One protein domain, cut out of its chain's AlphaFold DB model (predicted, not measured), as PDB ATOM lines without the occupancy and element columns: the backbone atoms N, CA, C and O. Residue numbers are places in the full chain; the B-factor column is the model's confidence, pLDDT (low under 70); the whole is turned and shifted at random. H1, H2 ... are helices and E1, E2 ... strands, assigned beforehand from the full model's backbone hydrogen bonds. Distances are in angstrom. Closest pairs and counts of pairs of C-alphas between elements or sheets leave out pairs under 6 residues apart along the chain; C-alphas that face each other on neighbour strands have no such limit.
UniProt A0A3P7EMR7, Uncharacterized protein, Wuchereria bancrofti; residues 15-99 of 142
ATOM      1  N   ARG A  15      97.755 164.048 169.095       66.83
ATOM      2  CA  ARG A  15      98.646 164.914 169.884       66.83
ATOM      3  C   ARG A  15      98.360 166.379 169.610       66.83
ATOM      4  O   ARG A  15      98.167 166.774 168.459       66.83
ATOM      5  N   ASN A  16      98.409 167.181 170.669       70.99
ATOM      6  CA  ASN A  16      98.462 168.629 170.541       70.99
ATOM      7  C   ASN A  16      99.853 169.013 170.040       70.99
ATOM      8  O   ASN A  16     100.852 168.709 170.692       70.99
ATOM      9  N   LEU A  17      99.910 169.671 168.890       69.72
ATOM     10  CA  LEU A  17     101.140 170.169 168.298       69.72
ATOM     11  C   LEU A  17     100.994 171.666 168.057       69.72
ATOM     12  O   LEU A  17     100.034 172.110 167.431       69.72
ATOM     13  N   THR A  18     101.932 172.452 168.575       77.76
ATOM     14  CA  THR A  18     101.946 173.900 168.359       77.76
ATOM     15  C   THR A  18     102.769 174.214 167.117       77.76
ATOM     16  O   THR A  18     103.971 173.958 167.084       77.76
ATOM     17  N   PHE A  19     102.127 174.784 166.101       76.66
ATOM     18  CA  PHE A  19     102.759 175.262 164.874       76.66
ATOM     19  C   PHE A  19     102.374 176.726 164.656       76.66
ATOM     20  O   PHE A  19     101.204 177.075 164.778       76.66
ATOM     21  N   ASN A  20     103.347 177.603 164.377       83.65
ATOM     22  CA  ASN A  20     103.124 179.051 164.220       83.65
ATOM     23  C   ASN A  20     102.222 179.657 165.316       83.65
ATOM     24  O   ASN A  20     101.245 180.342 165.022       83.65
ATOM     25  N   GLN A  21     102.526 179.362 166.586       87.59
ATOM     26  CA  GLN A  21     101.764 179.821 167.763       87.59
ATOM     27  C   GLN A  21     100.299 179.334 167.826       87.59
ATOM     28  O   GLN A  21      99.572 179.705 168.743       87.59
ATOM     29  N   THR A  22      99.872 178.465 166.906       79.26
ATOM     30  CA  THR A  22      98.541 177.848 166.881       79.26
ATOM     31  C   THR A  22      98.636 176.396 167.340       79.26
ATOM     32  O   THR A  22      99.495 175.642 166.886       79.26
ATOM     33  N   THR A  23      97.766 175.984 168.263       78.61
ATOM     34  CA  THR A  23      97.680 174.583 168.703       78.61
ATOM     35  C   THR A  23      96.772 173.800 167.763       78.61
ATOM     36  O   THR A  23      95.597 174.124 167.616       78.61
ATOM     37  N   HIS A  24      97.304 172.738 167.169       67.25
ATOM     38  CA  HIS A  24      96.578 171.807 166.316       67.25
ATOM     39  C   HIS A  24      96.447 170.454 167.017       67.25
ATOM     40  O   HIS A  24      97.419 169.947 167.577       67.25
ATOM     41  N   VAL A  25      95.264 169.842 166.959       63.08
ATOM     42  CA  VAL A  25      95.112 168.416 167.278       63.08
ATOM     43  C   VAL A  25      95.479 167.645 166.019       63.08
ATOM     44  O   VAL A  25      94.795 167.739 165.004       63.08
ATOM     45  N   THR A  26      96.587 166.917 166.073       58.84
ATOM     46  CA  THR A  26      97.111 166.153 164.938       58.84
ATOM     47  C   THR A  26      96.871 164.668 165.169       58.84
ATOM     48  O   THR A  26      97.209 164.157 166.237       58.84
ATOM     49  N   LEU A  27      96.261 163.989 164.194       56.96
ATOM     50  CA  LEU A  27      96.205 162.529 164.131       56.96
ATOM     51  C   LEU A  27      97.422 162.054 163.346       56.96
ATOM     52  O   LEU A  27      97.486 162.268 162.138       56.96
ATOM     53  N   GLY A  28      98.405 161.457 164.019       52.56
ATOM     54  CA  GLY A  28      99.739 161.381 163.424       52.56
ATOM     55  C   GLY A  28     100.429 162.733 163.528       52.56
ATOM     56  O   GLY A  28      99.863 163.765 163.184       52.56
ATOM     57  N   SER A  29     101.669 162.748 164.011       49.87
ATOM     58  CA  SER A  29     102.571 163.872 163.743       49.87
ATOM     59  C   SER A  29     102.473 164.240 162.263       49.87
ATOM     60  O   SER A  29     102.428 163.313 161.456       49.87
ATOM     61  N   PHE A  30     102.431 165.535 161.919       44.82
ATOM     62  CA  PHE A  30     102.474 166.001 160.529       44.82
ATOM     63  C   PHE A  30     103.587 165.258 159.783       44.82
ATOM     64  O   PHE A  30     104.766 165.577 159.936       44.82
ATOM     65  N   ASP A  31     103.221 164.228 159.028       47.18
ATOM     66  CA  ASP A  31     104.139 163.607 158.099       47.18
ATOM     67  C   ASP A  31     104.223 164.587 156.936       47.18
ATOM     68  O   ASP A  31     103.253 164.780 156.201       47.18
ATOM     69  N   MET A  32     105.355 165.280 156.827       53.31
ATOM     70  CA  MET A  32     105.619 166.157 155.685       53.31
ATOM     71  C   MET A  32     105.669 165.351 154.377       53.31
ATOM     72  O   MET A  32     105.558 165.932 153.301       53.31
ATOM     73  N   GLU A  33     105.794 164.022 154.469       53.32
ATOM     74  CA  GLU A  33     105.655 163.080 153.369       53.32
ATOM     75  C   GLU A  33     104.442 162.166 153.591       53.32
ATOM     76  O   GLU A  33     104.587 161.018 154.025       53.32
ATOM     77  N   PRO A  34     103.222 162.639 153.281       45.57
ATOM     78  CA  PRO A  34     102.043 161.787 153.337       45.57
ATOM     79  C   PRO A  34     102.314 160.461 152.603       45.57
ATOM     80  O   PRO A  34     102.955 160.437 151.555       45.57
ATOM     81  N   PHE A  35     101.830 159.355 153.174       48.72
ATOM     82  CA  PHE A  35     101.911 157.978 152.658       48.72
ATOM     83  C   PHE A  35     103.157 157.122 152.955       48.72
ATOM     84  O   PHE A  35     103.068 155.920 152.691       48.72
ATOM     85  N   ARG A  36     104.243 157.604 153.589       50.98
ATOM     86  CA  ARG A  36     105.327 156.683 154.039       50.98
ATOM     87  C   ARG A  36     104.792 155.546 154.913       50.98
ATOM     88  O   ARG A  36     105.204 154.396 154.774       50.98
ATOM     89  N   CYS A  37     103.825 155.865 155.767       52.20
ATOM     90  CA  CYS A  37     103.170 154.901 156.641       52.20
ATOM     91  C   CYS A  37     101.825 154.398 156.104       52.20
ATOM     92  O   CYS A  37     101.197 153.608 156.785       52.20
ATOM     93  N   ALA A  38     101.348 154.777 154.910       47.46
ATOM     94  CA  ALA A  38     100.035 154.311 154.422       47.46
ATOM     95  C   ALA A  38      99.953 152.784 154.240       47.46
ATOM     96  O   ALA A  38      98.861 152.224 154.207       47.46
ATOM     97  N   LYS A  39     101.100 152.094 154.190       51.17
ATOM     98  CA  LYS A  39     101.159 150.628 154.263       51.17
ATOM     99  C   LYS A  39     100.661 150.070 155.613       51.17
ATOM    100  O   LYS A  39     100.228 148.926 155.666       51.17
ATOM    101  N   SER A  40     100.699 150.877 156.672       46.06
ATOM    102  CA  SER A  40     100.317 150.551 158.048       46.06
ATOM    103  C   SER A  40      99.483 151.717 158.593       46.06
ATOM    104  O   SER A  40     100.050 152.674 159.094       46.06
ATOM    105  N   SER A  41      98.157 151.676 158.449       50.10
ATOM    106  CA  SER A  41      97.195 152.802 158.444       50.10
ATOM    107  C   SER A  41      97.237 153.898 159.540       50.10
ATOM    108  O   SER A  41      96.376 154.771 159.521       50.10
ATOM    109  N   PHE A  42      98.199 153.930 160.464       51.98
ATOM    110  CA  PHE A  42      98.380 154.978 161.470       51.98
ATOM    111  C   PHE A  42      99.878 155.220 161.755       51.98
ATOM    112  O   PHE A  42     100.588 154.309 162.171       51.98
ATOM    113  N   CYS A  43     100.373 156.457 161.576       54.41
ATOM    114  CA  CYS A  43     101.777 156.813 161.869       54.41
ATOM    115  C   CYS A  43     102.104 156.827 163.367       54.41
ATOM    116  O   CYS A  43     103.273 156.816 163.753       54.41
ATOM    117  N   VAL A  44     101.094 156.935 164.232       60.97
ATOM    118  CA  VAL A  44     101.359 157.004 165.663       60.97
ATOM    119  C   VAL A  44     101.542 155.607 166.217       60.97
ATOM    120  O   VAL A  44     100.632 154.781 166.222       60.97
ATOM    121  N   ASN A  45     102.720 155.400 166.789       68.80
ATOM    122  CA  ASN A  45     102.983 154.243 167.606       68.80
ATOM    123  C   ASN A  45     102.340 154.409 168.997       68.80
ATOM    124  O   ASN A  45     102.820 155.197 169.818       68.80
ATOM    125  N   GLY A  46     101.289 153.629 169.274       74.26
ATOM    126  CA  GLY A  46     100.677 153.508 170.605       74.26
ATOM    127  C   GLY A  46     101.662 153.111 171.711       74.26
ATOM    128  O   GLY A  46     101.393 153.340 172.885       74.26
ATOM    129  N   CYS A  47     102.828 152.591 171.340       80.92
ATOM    130  CA  CYS A  47     103.901 152.182 172.232       80.92
ATOM    131  C   CYS A  47     104.987 153.241 172.468       80.92
ATOM    132  O   CYS A  47     106.068 152.883 172.930       80.92
ATOM    133  N   ASN A  48     104.766 154.516 172.123       77.70
ATOM    134  CA  ASN A  48     105.761 155.567 172.355       77.70
ATOM    135  C   ASN A  48     105.207 156.773 173.154       77.70
ATOM    136  O   ASN A  48     104.462 157.582 172.584       77.70
ATOM    137  N   PRO A  49     105.616 156.970 174.427       77.55
ATOM    138  CA  PRO A  49     106.543 156.120 175.185       77.55
ATOM    139  C   PRO A  49     105.934 154.743 175.484       77.55
ATOM    140  O   PRO A  49     104.712 154.606 175.513       77.55
ATOM    141  N   SER A  50     106.777 153.726 175.694       85.20
ATOM    142  CA  SER A  50     106.281 152.392 176.049       85.20
ATOM    143  C   SER A  50     105.634 152.460 177.433       85.20
ATOM    144  O   SER A  50     106.304 152.882 178.379       85.20
ATOM    145  N   PRO A  51     104.363 152.045 177.590       85.91
ATOM    146  CA  PRO A  51     103.753 151.943 178.911       85.91
ATOM    147  C   PRO A  51     104.251 150.708 179.682       85.91
ATOM    148  O   PRO A  51     103.896 150.520 180.843       85.91
ATOM    149  N   CYS A  52     105.060 149.850 179.055       89.90
ATOM    150  CA  CYS A  52     105.473 148.581 179.629       89.90
ATOM    151  C   CYS A  52     106.566 148.723 180.696       89.90
ATOM    152  O   CYS A  52     107.520 149.486 180.519       89.90
ATOM    153  N   PRO A  53     106.487 147.941 181.787       86.10
ATOM    154  CA  PRO A  53     107.501 147.966 182.830       86.10
ATOM    155  C   PRO A  53     108.849 147.439 182.317       86.10
ATOM    156  O   PRO A  53     108.903 146.526 181.493       86.10
ATOM    157  N   GLY A  54     109.949 147.990 182.843       84.62
ATOM    158  CA  GLY A  54     111.301 147.457 182.635       84.62
ATOM    159  C   GLY A  54     111.797 147.473 181.186       84.62
ATOM    160  O   GLY A  54     112.529 146.567 180.805       84.62
ATOM    161  N   ASN A  55     111.393 148.465 180.383       77.74
ATOM    162  CA  ASN A  55     111.656 148.520 178.936       77.74
ATOM    163  C   ASN A  55     111.070 147.327 178.161       77.74
ATOM    164  O   ASN A  55     111.604 146.945 177.120       77.74
ATOM    165  N   GLY A  56     109.980 146.734 178.658       84.18
ATOM    166  CA  GLY A  56     109.264 145.694 177.931       84.18
ATOM    167  C   GLY A  56     108.830 146.176 176.545       84.18
ATOM    168  O   GLY A  56     108.448 147.340 176.361       84.18
ATOM    169  N   THR A  57     108.878 145.271 175.570       89.04
ATOM    170  CA  THR A  57     108.322 145.524 174.244       89.04
ATOM    171  C   THR A  57     106.826 145.746 174.390       89.04
ATOM    172  O   THR A  57     106.120 144.925 174.973       89.04
ATOM    173  N   CYS A  58     106.345 146.867 173.877       87.79
ATOM    174  CA  CYS A  58     104.921 147.118 173.781       87.79
ATOM    175  C   CYS A  58     104.411 146.627 172.425       87.79
ATOM    176  O   CYS A  58     105.079 146.795 171.403       87.79
ATOM    177  N   VAL A  59     103.217 146.046 172.436       84.98
ATOM    178  CA  VAL A  59     102.542 145.503 171.262       84.98
ATOM    179  C   VAL A  59     101.177 146.160 171.127       84.98
ATOM    180  O   VAL A  59     100.399 146.220 172.080       84.98
ATOM    181  N   LEU A  60     100.874 146.636 169.923       81.72
ATOM    182  CA  LEU A  60      99.536 147.071 169.536       81.72
ATOM    183  C   LEU A  60      98.908 145.976 168.668       81.72
ATOM    184  O   LEU A  60      99.226 145.874 167.484       81.72
ATOM    185  N   GLU A  61      98.025 145.165 169.250       77.90
ATOM    186  CA  GLU A  61      97.219 144.207 168.486       77.90
ATOM    187  C   GLU A  61      95.877 144.830 168.094       77.90
ATOM    188  O   GLU A  61      95.151 145.384 168.925       77.90
ATOM    189  N   SER A  62      95.519 144.722 166.816       73.43
ATOM    190  CA  SER A  62      94.241 145.223 166.300       73.43
ATOM    191  C   SER A  62      93.038 144.499 166.914       73.43
ATOM    192  O   SER A  62      92.030 145.143 167.189       73.43
ATOM    193  N   SER A  63      93.163 143.202 167.210       73.12
ATOM    194  CA  SER A  63      92.152 142.365 167.881       73.12
ATOM    195  C   SER A  63      91.770 142.848 169.284       73.12
ATOM    196  O   SER A  63      90.670 142.573 169.742       73.12
ATOM    197  N   TYR A  64      92.642 143.578 169.985       76.86
ATOM    198  CA  TYR A  64      92.344 144.102 171.326       76.86
ATOM    199  C   TYR A  64      91.672 145.482 171.308       76.86
ATOM    200  O   TYR A  64      91.326 146.007 172.370       76.86
ATOM    201  N   ASN A  65      91.504 146.077 170.125       79.08
ATOM    202  CA  ASN A  65      90.945 147.409 169.914       79.08
ATOM    203  C   ASN A  65      89.593 147.311 169.186       79.08
ATOM    204  O   ASN A  65      89.438 147.810 168.076       79.08
ATOM    205  N   GLU A  66      88.614 146.649 169.810       79.12
ATOM    206  CA  GLU A  66      87.233 146.552 169.299       79.12
ATOM    207  C   GLU A  66      86.323 147.691 169.804       79.12
ATOM    208  O   GLU A  66      85.261 147.946 169.233       79.12
ATOM    209  N   ASP A  67      86.727 148.408 170.862       81.21
ATOM    210  CA  ASP A  67      85.984 149.563 171.375       81.21
ATOM    211  C   ASP A  67      86.216 150.798 170.497       81.21
ATOM    212  O   ASP A  67      87.137 151.594 170.708       81.21
ATOM    213  N   PHE A  68      85.322 150.987 169.527       78.21
ATOM    214  CA  PHE A  68      85.349 152.145 168.642       78.21
ATOM    215  C   PHE A  68      85.257 153.481 169.399       78.21
ATOM    216  O   PHE A  68      85.888 154.460 168.995       78.21
ATOM    217  N   ALA A  69      84.504 153.549 170.506       82.15
ATOM    218  CA  ALA A  69      84.379 154.777 171.290       82.15
ATOM    219  C   ALA A  69      85.689 155.107 172.020       82.15
ATOM    220  O   ALA A  69      86.098 156.272 172.050       82.15
ATOM    221  N   GLY A  70      86.366 154.091 172.558       79.90
ATOM    222  CA  GLY A  70      87.719 154.188 173.101       79.90
ATOM    223  C   GLY A  70      88.714 154.674 172.049       79.90
ATOM    224  O   GLY A  70      89.347 155.715 172.233       79.90
ATOM    225  N   MET A  71      88.768 154.013 170.891       77.38
ATOM    226  CA  MET A  71      89.650 154.398 169.780       77.38
ATOM    227  C   MET A  71      89.420 155.846 169.327       77.38
ATOM    228  O   MET A  71      90.380 156.606 169.183       77.38
ATOM    229  N   TYR A  72      88.156 156.254 169.162       72.46
ATOM    230  CA  TYR A  72      87.779 157.629 168.823       72.46
ATOM    231  C   TYR A  72      88.271 158.637 169.871       72.46
ATOM    232  O   TYR A  72      88.763 159.712 169.533       72.46
ATOM    233  N   ARG A  73      88.195 158.279 171.158       78.01
ATOM    234  CA  ARG A  73      88.710 159.084 172.277       78.01
ATOM    235  C   ARG A  73      90.226 158.992 172.445       78.01
ATOM    236  O   ARG A  73      90.753 159.504 173.433       78.01
ATOM    237  N   ASN A  74      90.931 158.375 171.496       75.65
ATOM    238  CA  ASN A  74      92.360 158.122 171.571       75.65
ATOM    239  C   ASN A  74      92.739 157.308 172.820       75.65
ATOM    240  O   ASN A  74      93.714 157.606 173.499       75.65
ATOM    241  N   LEU A  75      91.938 156.306 173.148       79.94
ATOM    242  CA  LEU A  75      92.157 155.380 174.244       79.94
ATOM    243  C   LEU A  75      92.481 154.022 173.623       79.94
ATOM    244  O   LEU A  75      91.588 153.289 173.210       79.94
ATOM    245  N   TRP A  76      93.775 153.743 173.468       81.50
ATOM    246  CA  TRP A  76      94.262 152.579 172.729       81.50
ATOM    247  C   TRP A  76      94.670 151.466 173.673       81.50
ATOM    248  O   TRP A  76      95.403 151.689 174.644       81.50
ATOM    249  N   ASN A  77      94.214 150.258 173.358       83.50
ATOM    250  CA  ASN A  77      94.618 149.056 174.052       83.50
ATOM    251  C   ASN A  77      95.942 148.577 173.460       83.50
ATOM    252  O   ASN A  77      96.003 148.089 172.331       83.50
ATOM    253  N   VAL A  78      97.009 148.750 174.223       86.75
ATOM    254  CA  VAL A  78      98.297 148.118 173.950       86.75
ATOM    255  C   VAL A  78      98.554 147.076 175.024       86.75
ATOM    256  O   VAL A  78      98.015 147.164 176.126       86.75
ATOM    257  N   SER A  79      99.382 146.090 174.718       88.51
ATOM    258  CA  SER A  79      99.878 145.129 175.695       88.51
ATOM    259  C   SER A  79     101.401 145.167 175.749       88.51
ATOM    260  O   SER A  79     102.050 145.916 175.020       88.51
ATOM    261  N   CYS A  80     101.964 144.367 176.643       90.36
ATOM    262  CA  CYS A  80     103.397 144.163 176.756       90.36
ATOM    263  C   CYS A  80     103.725 142.719 176.435       90.36
ATOM    264  O   CYS A  80     102.995 141.815 176.857       90.36
ATOM    265  N   ASP A  81     104.863 142.516 175.782       87.57
ATOM    266  CA  ASP A  81     105.404 141.184 175.577       87.57
ATOM    267  C   ASP A  81     105.559 140.465 176.918       87.57
ATOM    268  O   ASP A  81     106.077 140.988 177.919       87.57
ATOM    269  N   CYS A  82     105.076 139.229 176.924       87.05
ATOM    270  CA  CYS A  82     105.185 138.313 178.041       87.05
ATOM    271  C   CYS A  82     106.220 137.233 177.686       87.05
ATOM    272  O   CYS A  82     106.133 136.657 176.604       87.05
ATOM    273  N   PRO A  83     107.198 136.940 178.566       86.38
ATOM    274  CA  PRO A  83     108.135 135.833 178.382       86.38
ATOM    275  C   PRO A  83     107.415 134.494 178.241       86.38
ATOM    276  O   PRO A  83     107.847 133.632 177.482       86.38
ATOM    277  N   GLU A  84     106.323 134.315 178.987       86.69
ATOM    278  CA  GLU A  84     105.489 133.130 178.897       86.69
ATOM    279  C   GLU A  84     104.521 133.224 177.704       86.69
ATOM    280  O   GLU A  84     103.775 134.203 177.586       86.69
ATOM    281  N   PRO A  85     104.461 132.201 176.833       83.93
ATOM    282  CA  PRO A  85     103.521 132.188 175.723       83.93
ATOM    283  C   PRO A  85     102.077 132.097 176.224       83.93
ATOM    284  O   PRO A  85     101.777 131.398 177.190       83.93
ATOM    285  N   GLY A  86     101.162 132.762 175.515       84.16
ATOM    286  CA  GLY A  86      99.740 132.757 175.862       84.16
ATOM    287  C   GLY A  86      99.362 133.697 177.003       84.16
ATOM    288  O   GLY A  86      98.276 133.547 177.545       84.16
ATOM    289  N   TYR A  87     100.220 134.657 177.343       89.04
ATOM    290  CA  TYR A  87      99.939 135.689 178.333       89.04
ATOM    291  C   TYR A  87      99.846 137.067 177.679       89.04
ATOM    292  O   TYR A  87     100.578 137.361 176.737       89.04
ATOM    293  N   ILE A  88      98.974 137.918 178.219       87.50
ATOM    294  CA  ILE A  88      98.931 139.356 177.933       87.50
ATOM    295  C   ILE A  88      99.217 140.135 179.202       87.50
ATOM    296  O   ILE A  88      98.859 139.729 180.311       87.50
ATOM    297  N   PHE A  89      99.813 141.309 179.045       89.38
ATOM    298  CA  PHE A  89      99.889 142.259 180.136       89.38
ATOM    299  C   PHE A  89      98.584 143.047 180.234       89.38
ATOM    300  O   PHE A  89      98.157 143.687 179.272       89.38
ATOM    301  N   ARG A  90      97.955 142.993 181.409       88.71
ATOM    302  CA  ARG A  90      96.754 143.753 181.751       88.71
ATOM    303  C   ARG A  90      97.143 144.895 182.679       88.71
ATOM    304  O   ARG A  90      97.582 144.665 183.807       88.71
ATOM    305  N   PHE A  91      96.961 146.121 182.204       86.71
ATOM    306  CA  PHE A  91      97.346 147.334 182.928       86.71
ATOM    307  C   PHE A  91      96.454 147.636 184.127       86.71
ATOM    308  O   PHE A  91      96.940 148.123 185.142       86.71
ATOM    309  N   ASP A  92      95.177 147.276 184.059       83.55
ATOM    310  CA  ASP A  92      94.225 147.480 185.151       83.55
ATOM    311  C   ASP A  92      94.534 146.634 186.398       83.55
ATOM    312  O   ASP A  92      94.196 147.029 187.510       83.55
ATOM    313  N   VAL A  93      95.218 145.497 186.230       88.37
ATOM    314  CA  VAL A  93      95.726 144.670 187.343       88.37
ATOM    315  C   VAL A  93      97.249 144.701 187.477       88.37
ATOM    316  O   VAL A  93      97.794 144.016 188.346       88.37
ATOM    317  N   ASN A  94      97.933 145.470 186.625       87.66
ATOM    318  CA  ASN A  94      99.389 145.593 186.536       87.66
ATOM    319  C   ASN A  94     100.131 144.239 186.579       87.66
ATOM    320  O   ASN A  94     101.119 144.069 187.299       87.66
ATOM    321  N   LYS A  95      99.610 143.237 185.861       90.71
ATOM    322  CA  LYS A  95     100.127 141.859 185.854       90.71
ATOM    323  C   LYS A  95     100.009 141.231 184.472       90.71
ATOM    324  O   LYS A  95      99.126 141.569 183.686       90.71
ATOM    325  N   ARG A  96     100.866 140.239 184.225       89.51
ATOM    326  CA  ARG A  96     100.678 139.277 183.138       89.51
ATOM    327  C   ARG A  96      99.564 138.321 183.527       89.51
ATOM    328  O   ARG A  96      99.609 137.728 184.607       89.51
ATOM    329  N   VAL A  97      98.576 138.188 182.662       90.20
ATOM    330  CA  VAL A  97      97.470 137.254 182.837       90.20
ATOM    331  C   VAL A  97      97.433 136.302 181.665       90.20
ATOM    332  O   VAL A  97      97.811 136.652 180.549       90.20
ATOM    333  N   ASP A  98      96.978 135.094 181.946       89.52
ATOM    334  CA  ASP A  98      96.714 134.104 180.920       89.52
ATOM    335  C   ASP A  98      95.626 134.621 179.963       89.52
ATOM    336  O   ASP A  98      94.588 135.127 180.405       89.52
ATOM    337  N   ILE A  99      95.887 134.554 178.657       83.11
ATOM    338  CA  ILE A  99      94.912 134.921 177.632       83.11
ATOM    339  C   ILE A  99      93.836 133.851 177.641       83.11
ATOM    340  O   ILE A  99      94.126 132.690 177.362       83.11
TER     341      ILE A  99
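Overview. This is residues 15 to 99 of the 142 residues of an uncharacterized protein of Wuchereria bancrofti (UniProt A0A3P7EMR7). With little regular structure, the domain is an elongated run of loops with a two-stranded hairpin at each end, E1-E2 and E3-E4, and the short helix H1 off to one side between them. The 85 printed residues have one named helix and four named strands, ordered E1, E2, H1, E3, E4; both sheets are antiparallel. The class is mixed, with only 24 residues in named elements. The whole is loose, with a radius of gyration of the C-alphas of 15.4 A and spans of 47 by 27 by 27 A.

Arrangement. E1, residues 15 to 19, and E2, residues 22 to 27, form an antiparallel hairpin at 141 degrees; N 17 and O 24, 2.8 A, are within hydrogen-bond range. E3, residues 87 to 90, and E4, residues 95 to 98, form another at 139 degrees, with N 97 and O 88 at 2.8 A. E1 and E2 are apart from E3 and E4. H1, residues 68 to 72, is apart from E1 and E4; its O i to N i+4 pair is within range.

Along the chain. E1, 12.2 A long, begins at C-alpha 15 (98.646, 164.914, 169.884). E2 spans 15.7 A, H1 6.0 A and E3 9.3 A. E4, 9.8 A, ends at C-alpha 98 (96.714, 134.104, 180.920).

Size, cuts and confidence. The C-alphas farthest apart, of Asn 20 and Asp 98, are 48.4 A apart. The printed part has no cut. The links E2 to H1 and H1 to E3 are long, 40 and 14 residues. Residues 15, 17 and 24 to 45 have pLDDT under 70.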